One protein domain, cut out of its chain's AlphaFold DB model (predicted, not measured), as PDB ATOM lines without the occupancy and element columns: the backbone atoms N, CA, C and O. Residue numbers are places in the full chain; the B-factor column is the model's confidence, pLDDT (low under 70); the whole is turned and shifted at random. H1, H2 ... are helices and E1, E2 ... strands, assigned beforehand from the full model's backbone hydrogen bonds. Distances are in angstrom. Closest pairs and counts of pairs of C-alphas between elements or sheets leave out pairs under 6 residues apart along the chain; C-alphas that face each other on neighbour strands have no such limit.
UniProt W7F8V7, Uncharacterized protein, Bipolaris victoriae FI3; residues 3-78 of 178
ATOM      1  N   GLY A   3     331.770 346.321 460.553       82.06
ATOM      2  CA  GLY A   3     332.078 345.451 461.675       82.06
ATOM      3  C   GLY A   3     333.579 345.417 461.939       82.06
ATOM      4  O   GLY A   3     334.372 345.171 461.029       82.06
ATOM      5  N   CYS A   4     333.956 345.676 463.187       82.69
ATOM      6  CA  CYS A   4     335.342 345.682 463.638       82.69
ATOM      7  C   CYS A   4     335.542 344.650 464.755       82.69
ATOM      8  O   CYS A   4     334.677 344.479 465.624       82.69
ATOM      9  N   THR A   5     336.709 344.017 464.766       82.94
ATOM     10  CA  THR A   5     337.171 343.147 465.850       82.94
ATOM     11  C   THR A   5     338.308 343.838 466.588       82.94
ATOM     12  O   THR A   5     339.268 344.289 465.963       82.94
ATOM     13  N   LEU A   6     338.197 343.927 467.913       84.31
ATOM     14  CA  LEU A   6     339.270 344.419 468.771       84.31
ATOM     15  C   LEU A   6     340.196 343.271 469.158       84.31
ATOM     16  O   LEU A   6     339.734 342.232 469.625       84.31
ATOM     17  N   TYR A   7     341.493 343.491 468.985       82.94
ATOM     18  CA  TYR A   7     342.555 342.567 469.344       82.94
ATOM     19  C   TYR A   7     343.418 343.171 470.447       82.94
ATOM     20  O   TYR A   7     343.974 344.256 470.273       82.94
ATOM     21  N   ASP A   8     343.555 342.450 471.559       83.25
ATOM     22  CA  ASP A   8     344.468 342.792 472.652       83.25
ATOM     23  C   ASP A   8     345.726 341.913 472.578       83.25
ATOM     24  O   ASP A   8     345.632 340.682 472.542       83.25
ATOM     25  N   SER A   9     346.916 342.524 472.565       81.06
ATOM     26  CA  SER A   9     348.187 341.793 472.616       81.06
ATOM     27  C   SER A   9     348.469 341.291 474.032       81.06
ATOM     28  O   SER A   9     348.665 342.112 474.935       81.06
ATOM     29  N   PRO A  10     348.632 339.970 474.236       77.62
ATOM     30  CA  PRO A  10     348.981 339.431 475.546       77.62
ATOM     31  C   PRO A  10     350.442 339.708 475.938       77.62
ATOM     32  O   PRO A  10     350.807 339.501 477.090       77.62
ATOM     33  N   THR A  11     351.293 340.154 475.004       80.38
ATOM     34  CA  THR A  11     352.748 340.252 475.221       80.38
ATOM     35  C   THR A  11     353.274 341.678 475.354       80.38
ATOM     36  O   THR A  11     354.356 341.866 475.894       80.38
ATOM     37  N   CYS A  12     352.567 342.685 474.835       81.44
ATOM     38  CA  CYS A  12     353.069 344.067 474.807       81.44
ATOM     39  C   CYS A  12     352.046 345.126 475.237       81.44
ATOM     40  O   CYS A  12     352.348 346.310 475.165       81.44
ATOM     41  N   GLY A  13     350.833 344.727 475.637       75.38
ATOM     42  CA  GLY A  13     349.792 345.651 476.107       75.38
ATOM     43  C   GLY A  13     349.144 346.523 475.023       75.38
ATOM     44  O   GLY A  13     348.180 347.226 475.310       75.38
ATOM     45  N   HIS A  14     349.621 346.464 473.777       82.00
ATOM     46  CA  HIS A  14     348.994 347.151 472.651       82.00
ATOM     47  C   HIS A  14     347.672 346.504 472.257       82.00
ATOM     48  O   HIS A  14     347.556 345.277 472.246       82.00
ATOM     49  N   SER A  15     346.730 347.338 471.829       83.38
ATOM     50  CA  SER A  15     345.481 346.895 471.236       83.38
ATOM     51  C   SER A  15     345.232 347.581 469.898       83.38
ATOM     52  O   SER A  15     345.735 348.673 469.619       83.38
ATOM     53  N   TRP A  16     344.505 346.906 469.019       83.69
ATOM     54  CA  TRP A  16     344.150 347.445 467.710       83.69
ATOM     55  C   TRP A  16     342.785 346.941 467.278       83.69
ATOM     56  O   TRP A  16     342.325 345.878 467.698       83.69
ATOM     57  N   LEU A  17     342.132 347.717 466.424       86.06
ATOM     58  CA  LEU A  17     340.955 347.263 465.702       86.06
ATOM     59  C   LEU A  17     341.383 346.734 464.345       86.06
ATOM     60  O   LEU A  17     342.208 347.357 463.688       86.06
ATOM     61  N   SER A  18     340.794 345.622 463.924       82.75
ATOM     62  CA  SER A  18     340.861 345.123 462.552       82.75
ATOM     63  C   SER A  18     339.457 345.064 461.977       82.75
ATOM     64  O   SER A  18     338.495 344.743 462.682       82.75
ATOM     65  N   MET A  19     339.324 345.361 460.691       81.44
ATOM     66  CA  MET A  19     338.026 345.400 460.044       81.44
ATOM     67  C   MET A  19     337.715 343.982 459.615       81.44
ATOM     68  O   MET A  19     338.399 343.407 458.776       81.44
ATOM     69  N   SER A  20     336.701 343.407 460.236       80.88
ATOM     70  CA  SER A  20     336.272 342.046 459.952       80.88
ATOM     71  C   SER A  20     335.173 342.024 458.899       80.88
ATOM     72  O   SER A  20     335.118 341.104 458.087       80.88
ATOM     73  N   GLN A  21     334.314 343.047 458.883       81.19
ATOM     74  CA  GLN A  21     333.229 343.156 457.921       81.19
ATOM     75  C   GLN A  21     333.141 344.578 457.350       81.19
ATOM     76  O   GLN A  21     332.623 345.479 458.020       81.19
ATOM     77  N   PRO A  22     333.609 344.802 456.109       78.31
ATOM     78  CA  PRO A  22     333.423 346.079 455.440       78.31
ATOM     79  C   PRO A  22     331.937 346.304 455.140       78.31
ATOM     80  O   PRO A  22     331.175 345.377 454.864       78.31
ATOM     81  N   CYS A  23     331.514 347.560 455.190       76.62
ATOM     82  CA  CYS A  23     330.134 347.980 454.971       76.62
ATOM     83  C   CYS A  23     329.844 348.381 453.517       76.62
ATOM     84  O   CYS A  23     328.714 348.754 453.205       76.62
ATOM     85  N   GLY A  24     330.844 348.278 452.637       74.81
ATOM     86  CA  GLY A  24     330.760 348.537 451.204       74.81
ATOM     87  C   GLY A  24     332.063 348.209 450.461       74.81
ATOM     88  O   GLY A  24     333.061 347.797 451.055       74.81
ATOM     89  N   PHE A  25     332.059 348.399 449.141       70.06
ATOM     90  CA  PHE A  25     333.233 348.195 448.287       70.06
ATOM     91  C   PHE A  25     334.299 349.270 448.570       70.06
ATOM     92  O   PHE A  25     333.968 350.453 448.559       70.06
ATOM     93  N   LEU A  26     335.553 348.865 448.830       67.38
ATOM     94  CA  LEU A  26     336.674 349.753 449.220       67.38
ATOM     95  C   LEU A  26     336.410 350.597 450.482       67.38
ATOM     96  O   LEU A  26     336.954 351.688 450.648       67.38
ATOM     97  N   SER A  27     335.530 350.122 451.365       67.81
ATOM     98  CA  SER A  27     335.345 350.769 452.661       67.81
ATOM     99  C   SER A  27     336.476 350.357 453.589       67.81
ATOM    100  O   SER A  27     336.514 349.212 454.008       67.81
ATOM    101  N   ASP A  28     337.367 351.298 453.891       70.62
ATOM    102  CA  ASP A  28     338.459 351.133 454.853       70.62
ATOM    103  C   ASP A  28     338.099 351.766 456.199       70.62
ATOM    104  O   ASP A  28     337.136 352.539 456.301       70.62
ATOM    105  N   PHE A  29     338.916 351.510 457.229       71.94
ATOM    106  CA  PHE A  29     338.748 352.146 458.538       71.94
ATOM    107  C   PHE A  29     338.621 353.660 458.404       71.94
ATOM    108  O   PHE A  29     337.651 354.237 458.886       71.94
ATOM    109  N   LEU A  30     339.538 354.297 457.675       71.00
ATOM    110  CA  LEU A  30     339.595 355.753 457.519       71.00
ATOM    111  C   LEU A  30     338.338 356.352 456.875       71.00
ATOM    112  O   LEU A  30     337.963 357.474 457.207       71.00
ATOM    113  N   ASN A  31     337.661 355.597 456.009       72.44
ATOM    114  CA  ASN A  31     336.525 356.079 455.227       72.44
ATOM    115  C   ASN A  31     335.169 355.732 455.851       72.44
ATOM    116  O   ASN A  31     334.143 356.239 455.398       72.44
ATOM    117  N   CYS A  32     335.130 354.871 456.873       70.88
ATOM    118  CA  CYS A  32     333.873 354.477 457.491       70.88
ATOM    119  C   CYS A  32     333.474 355.411 458.653       70.88
ATOM    120  O   CYS A  32     334.142 355.394 459.694       70.88
ATOM    121  N   PRO A  33     332.348 356.151 458.544       69.38
ATOM    122  CA  PRO A  33     331.821 356.977 459.634       69.38
ATOM    123  C   PRO A  33     331.087 356.166 460.716       69.38
ATOM    124  O   PRO A  33     330.910 356.646 461.831       69.38
ATOM    125  N   TYR A  34     330.658 354.935 460.410       75.38
ATOM    126  CA  TYR A  34     329.881 354.083 461.317       75.38
ATOM    127  C   TYR A  34     330.607 352.768 461.594       75.38
ATOM    128  O   TYR A  34     330.315 351.733 460.980       75.38
ATOM    129  N   ARG A  35     331.545 352.829 462.542       76.06
ATOM    130  CA  ARG A  35     332.330 351.687 463.019       76.06
ATOM    131  C   ARG A  35     331.652 351.074 464.238       76.06
ATOM    132  O   ARG A  35     331.324 351.786 465.185       76.06
ATOM    133  N   GLN A  36     331.452 349.762 464.221       79.44
ATOM    134  CA  GLN A  36     330.926 349.031 465.367       79.44
ATOM    135  C   GLN A  36     331.841 347.862 465.707       79.44
ATOM    136  O   GLN A  36     332.031 346.942 464.910       79.44
ATOM    137  N   THR A  37     332.376 347.879 466.923       77.19
ATOM    138  CA  THR A  37     333.052 346.719 467.496       77.19
ATOM    139  C   THR A  37     332.016 345.747 468.027       77.19
ATOM    140  O   THR A  37     331.277 346.079 468.956       77.19
ATOM    141  N   TYR A  38     331.954 344.551 467.454       77.94
ATOM    142  CA  TYR A  38     331.034 343.508 467.917       77.94
ATOM    143  C   TYR A  38     331.759 342.357 468.618       77.94
ATOM    144  O   TYR A  38     331.118 341.544 469.280       77.94
ATOM    145  N   GLN A  39     333.086 342.284 468.490       75.69
ATOM    146  CA  GLN A  39     333.882 341.215 469.070       75.69
ATOM    147  C   GLN A  39     335.219 341.738 469.589       75.69
ATOM    148  O   GLN A  39     335.889 342.526 468.923       75.69
ATOM    149  N   THR A  40     335.605 341.245 470.763       81.56
ATOM    150  CA  THR A  40     336.907 341.481 471.390       81.56
ATOM    151  C   THR A  40     337.595 340.139 471.587       81.56
ATOM    152  O   THR A  40     336.992 339.215 472.137       81.56
ATOM    153  N   LEU A  41     338.837 340.026 471.128       78.69
ATOM    154  CA  LEU A  41     339.646 338.815 471.192       78.69
ATOM    155  C   LEU A  41     341.033 339.125 471.753       78.69
ATOM    156  O   LEU A  41     341.603 340.186 471.513       78.69
ATOM    157  N   ILE A  42     341.604 338.145 472.448       81.19
ATOM    158  CA  ILE A  42     343.030 338.151 472.767       81.19
ATOM    159  C   ILE A  42     343.762 337.654 471.523       81.19
ATOM    160  O   ILE A  42     343.491 336.555 471.031       81.19
ATOM    161  N   ALA A  43     344.661 338.476 470.990       79.31
ATOM    162  CA  ALA A  43     345.459 338.109 469.833       79.31
ATOM    163  C   ALA A  43     346.462 337.001 470.204       79.31
ATOM    164  O   ALA A  43     346.914 336.937 471.350       79.31
ATOM    165  N   PRO A  44     346.871 336.141 469.256       80.50
ATOM    166  CA  PRO A  44     347.949 335.198 469.517       80.50
ATOM    167  C   PRO A  44     349.236 335.933 469.946       80.50
ATOM    168  O   PRO A  44     349.464 337.078 469.538       80.50
ATOM    169  N   PRO A  45     350.098 335.310 470.765       80.31
ATOM    170  CA  PRO A  45     351.329 335.949 471.215       80.31
ATOM    171  C   PRO A  45     352.207 336.345 470.021       80.31
ATOM    172  O   PRO A  45     352.230 335.662 468.999       80.31
ATOM    173  N   TYR A  46     352.923 337.462 470.156       81.81
ATOM    174  CA  TYR A  46     353.816 338.006 469.123       81.81
ATOM    175  C   TYR A  46     353.141 338.428 467.805       81.81
ATOM    176  O   TYR A  46     353.815 338.602 466.797       81.81
ATOM    177  N   THR A  47     351.826 338.662 467.797       81.25
ATOM    178  CA  THR A  47     351.100 339.140 466.598       81.25
ATOM    179  C   THR A  47     350.862 340.646 466.571       81.25
ATOM    180  O   THR A  47     350.250 341.153 465.636       81.25
ATOM    181  N   CYS A  48     351.350 341.385 467.573       85.06
ATOM    182  CA  CYS A  48     351.182 342.834 467.604       85.06
ATOM    183  C   CYS A  48     351.786 343.485 466.341       85.06
ATOM    184  O   CYS A  48     352.990 343.316 466.109       85.06
ATOM    185  N   PRO A  49     351.003 344.256 465.565       81.06
ATOM    186  CA  PRO A  49     351.484 344.910 464.349       81.06
ATOM    187  C   PRO A  49     352.579 345.940 464.653       81.06
ATOM    188  O   PRO A  49     353.544 346.054 463.906       81.06
ATOM    189  N   THR A  50     352.505 346.617 465.803       83.06
ATOM    190  CA  THR A  50     353.509 347.605 466.229       83.06
ATOM    191  C   THR A  50     354.820 346.975 466.691       83.06
ATOM    192  O   THR A  50     355.885 347.498 466.388       83.06
ATOM    193  N   CYS A  51     354.768 345.876 467.452       84.06
ATOM    194  CA  CYS A  51     355.973 345.296 468.058       84.06
ATOM    195  C   CYS A  51     356.634 344.229 467.191       84.06
ATOM    196  O   CYS A  51     357.854 344.112 467.196       84.06
ATOM    197  N   ASN A  52     355.833 343.427 466.490       82.50
ATOM    198  CA  ASN A  52     356.302 342.216 465.819       82.50
ATOM    199  C   ASN A  52     356.000 342.217 464.314       82.50
ATOM    200  O   ASN A  52     356.321 341.241 463.646       82.50
ATOM    201  N   GLY A  53     355.372 343.273 463.777       74.44
ATOM    202  CA  GLY A  53     354.979 343.326 462.365       74.44
ATOM    203  C   GLY A  53     353.980 342.229 461.988       74.44
ATOM    204  O   GLY A  53     354.106 341.625 460.927       74.44
ATOM    205  N   GLY A  54     353.047 341.912 462.894       74.62
ATOM    206  CA  GLY A  54     352.045 340.862 462.697       74.62
ATOM    207  C   GLY A  54     351.125 341.079 461.488       74.62
ATOM    208  O   GLY A  54     351.145 342.121 460.846       74.62
ATOM    209  N   PHE A  55     350.298 340.068 461.193       64.75
ATOM    210  CA  PHE A  55     349.656 339.854 459.883       64.75
ATOM    211  C   PHE A  55     348.618 340.895 459.422       64.75
ATOM    212  O   PHE A  55     348.037 340.725 458.356       64.75
ATOM    213  N   ALA A  56     348.327 341.923 460.212       68.62
ATOM    214  CA  ALA A  56     347.206 342.803 459.931       68.62
ATOM    215  C   ALA A  56     347.610 343.945 458.984       68.62
ATOM    216  O   ALA A  56     348.611 344.627 459.220       68.62
ATOM    217  N   ASP A  57     346.827 344.155 457.922       66.12
ATOM    218  CA  ASP A  57     347.090 345.214 456.948       66.12
ATOM    219  C   ASP A  57     347.019 346.579 457.638       66.12
ATOM    220  O   ASP A  57     345.989 346.928 458.211       66.12
ATOM    221  N   GLN A  58     348.088 347.380 457.546       66.88
ATOM    222  CA  GLN A  58     348.170 348.703 458.185       66.88
ATOM    223  C   GLN A  58     347.006 349.633 457.782       66.88
ATOM    224  O   GLN A  58     346.614 350.510 458.546       66.88
ATOM    225  N   GLU A  59     346.451 349.428 456.584       70.31
ATOM    226  CA  GLU A  59     345.315 350.171 456.020       70.31
ATOM    227  C   GLU A  59     343.968 349.771 456.643       70.31
ATOM    228  O   GLU A  59     343.025 350.563 456.675       70.31
ATOM    229  N   THR A  60     343.887 348.551 457.178       73.50
ATOM    230  CA  THR A  60     342.692 347.999 457.821       73.50
ATOM    231  C   THR A  60     342.859 347.846 459.327       73.50
ATOM    232  O   THR A  60     342.046 347.164 459.947       73.50
ATOM    233  N   ILE A  61     343.862 348.495 459.928       78.06
ATOM    234  CA  ILE A  61     344.010 348.542 461.380       78.06
ATOM    235  C   ILE A  61     344.057 349.957 461.929       78.06
ATOM    236  O   ILE A  61     344.708 350.852 461.395       78.06
ATOM    237  N   GLU A  62     343.400 350.133 463.067       80.25
ATOM    238  CA  GLU A  62     343.479 351.348 463.863       80.25
ATOM    239  C   GLU A  62     344.119 351.005 465.205       80.25
ATOM    240  O   GLU A  62     343.595 350.196 465.975       80.25
ATOM    241  N   MET A  63     345.281 351.603 465.469       82.25
ATOM    242  CA  MET A  63     345.972 351.425 466.740       82.25
ATOM    243  C   MET A  63     345.226 352.167 467.837       82.25
ATOM    244  O   MET A  63     345.026 353.380 467.758       82.25
ATOM    245  N   ILE A  64     344.881 351.447 468.897       74.75
ATOM    246  CA  ILE A  64     344.332 352.031 470.113       74.75
ATOM    247  C   ILE A  64     345.447 351.975 471.154       74.75
ATOM    248  O   ILE A  64     346.032 350.925 471.412       74.75
ATOM    249  N   GLN A  65     345.799 353.123 471.735       60.44
ATOM    250  CA  GLN A  65     346.805 353.154 472.796       60.44
ATOM    251  C   GLN A  65     346.291 352.339 473.981       60.44
ATOM    252  O   GLN A  65     345.326 352.740 474.621       60.44
ATOM    253  N   GLY A  66     346.912 351.190 474.240       54.75
ATOM    254  CA  GLY A  66     346.572 350.283 475.330       54.75
ATOM    255  C   GLY A  66     347.600 350.350 476.459       54.75
ATOM    256  O   GLY A  66     348.748 349.988 476.225       54.75
ATOM    257  N   PRO A  67     347.223 350.775 477.681       50.03
ATOM    258  CA  PRO A  67     348.094 350.687 478.848       50.03
ATOM    259  C   PRO A  67     347.498 349.796 479.958       50.03
ATOM    260  O   PRO A  67     347.798 350.009 481.122       50.03
ATOM    261  N   TRP A  68     346.674 348.792 479.616       48.69
ATOM    262  CA  TRP A  68     345.875 347.954 480.545       48.69
ATOM    263  C   TRP A  68     344.639 348.645 481.159       48.69
ATOM    264  O   TRP A  68     344.432 348.666 482.368       48.69
ATOM    265  N   GLY A  69     343.759 349.166 480.294       45.94
ATOM    266  CA  GLY A  69     342.437 349.706 480.672       45.94
ATOM    267  C   GLY A  69     341.488 350.020 479.502       45.94
ATOM    268  O   GLY A  69     340.391 350.536 479.711       45.94
ATOM    269  N   CYS A  70     341.863 349.709 478.257       47.19
ATOM    270  CA  CYS A  70     341.181 350.224 477.058       47.19
ATOM    271  C   CYS A  70     339.855 349.558 476.701       47.19
ATOM    272  O   CYS A  70     339.134 350.056 475.838       47.19
ATOM    273  N   ASN A  71     339.450 348.533 477.454       49.12
ATOM    274  CA  ASN A  71     338.063 348.082 477.443       49.12
ATOM    275  C   ASN A  71     337.086 349.156 477.969       49.12
ATOM    276  O   ASN A  71     335.888 349.004 477.768       49.12
ATOM    277  N   GLN A  72     337.547 350.249 478.595       44.62
ATOM    278  CA  GLN A  72     336.672 351.334 479.066       44.62
ATOM    279  C   GLN A  72     336.239 352.308 477.951       44.62
ATOM    280  O   GLN A  72     335.090 352.742 477.933       44.62
ATOM    281  N   LEU A  73     337.106 352.626 476.979       45.31
ATOM    282  CA  LEU A  73     336.787 353.632 475.948       45.31
ATOM    283  C   LEU A  73     335.763 353.128 474.917       45.31
ATOM    284  O   LEU A  73     334.905 353.891 474.484       45.31
ATOM    285  N   LEU A  74     335.784 351.833 474.586       49.41
ATOM    286  CA  LEU A  74     334.812 351.217 473.670       49.41
ATOM    287  C   LEU A  74     333.534 350.720 474.363       49.41
ATOM    288  O   LEU A  74     332.470 350.719 473.742       49.41
ATOM    289  N   ARG A  75     333.584 350.389 475.663       46.84
ATOM    290  CA  ARG A  75     332.368 350.097 476.448       46.84
ATOM    291  C   ARG A  75     331.488 351.330 476.658       46.84
ATOM    292  O   ARG A  75     330.275 351.180 476.714       46.84
ATOM    293  N   ASN A  76     332.062 352.535 476.663       41.47
ATOM    294  CA  ASN A  76     331.274 353.773 476.694       41.47
ATOM    295  C   ASN A  76     330.460 354.001 475.405       41.47
ATOM    296  O   ASN A  76     329.388 354.597 475.462       41.47
ATOM    297  N   HIS A  77     330.918 353.500 474.250       47.53
ATOM    298  CA  HIS A  77     330.170 353.612 472.993       47.53
ATOM    299  C   HIS A  77     329.116 352.513 472.803       47.53
ATOM    300  O   HIS A  77     328.102 352.747 472.142       47.53
ATOM    301  N   VAL A  78     329.298 351.340 473.415       45.91
ATOM    302  CA  VAL A  78     328.344 350.224 473.348       45.91
ATOM    303  C   VAL A  78     327.518 350.167 474.641       45.91
ATOM    304  O   VAL A  78     327.664 349.268 475.457       45.91
TER     305      VAL A  78
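What this domain is: This is residues 3 to 78 of the 178 residues of an uncharacterized protein of Bipolaris victoriae FI3 (UniProt W7F8V7). One small, strongly twisted sheet of four strands makes the body, with a long loop, residues 22 to 34, beyond one end of E2 and two very short helices, H1 only grazing the sheet and H2 held off it. The printed part has 76 residues, with E1, E2, E3, H1, E4 and H2 along the chain; the sheet's order is E3, E1, E2, E4, mixed. The class is mixed, helices and strands, though under half of the residues are in named elements. The whole is compact, with a radius of gyration of the C-alphas of 12.1 A and spans of 34 by 28 by 16 A.

Where its parts are: E1, residues 3 to 8, begins at C-alpha 3 (332.078, 345.451, 461.675) and is 16.8 A long. E2, residues 15 to 21, measures 18.5 A. E3, residues 35 to 42, measures 19.8 A and bends by 63 degrees at residue 38. H1 is residues 49 to 52, E4 residues 61 to 64. H2, residues 71 to 75, ends at C-alpha 75 (332.368, 350.097, 476.448).

How they stand to each other: E1 and E2 form an antiparallel hairpin, with N 5 and O 18 at 2.8 A. Edge strand E3 is parallel to E1, with N 41 and O 6 at 2.8 A. Edge strand E4 is antiparallel to E2, with N 17 and O 62 at 2.9 A. E3, H1 and E4 make a split strand-helix-strand unit, two strands of one sheet joined through a helix, with E1 and E2 between them in the sheet; its crossover is right-handed. H1 only grazes the sheet with residues 49 to 50. H2 is on the sheet at a height of 8.8 A, only just over none of its strands, with 2 C-alphas falling on E1; its closest C-alphas to E3 are Leu 74 and Thr 37, 7.8 A. H1 and H2 are apart. In H2 the O i to N i+4 pair is within hydrogen-bond range; H1 is too short for one.

The domain as a whole: The C-alphas farthest apart, of Phe 25 and Trp 68, are 34.6 A apart. The printed part has no cut, and the link from E2 to E3 is long. Mean pLDDT of the printed part is 72.2, with residues 65 to 78 among those under 70.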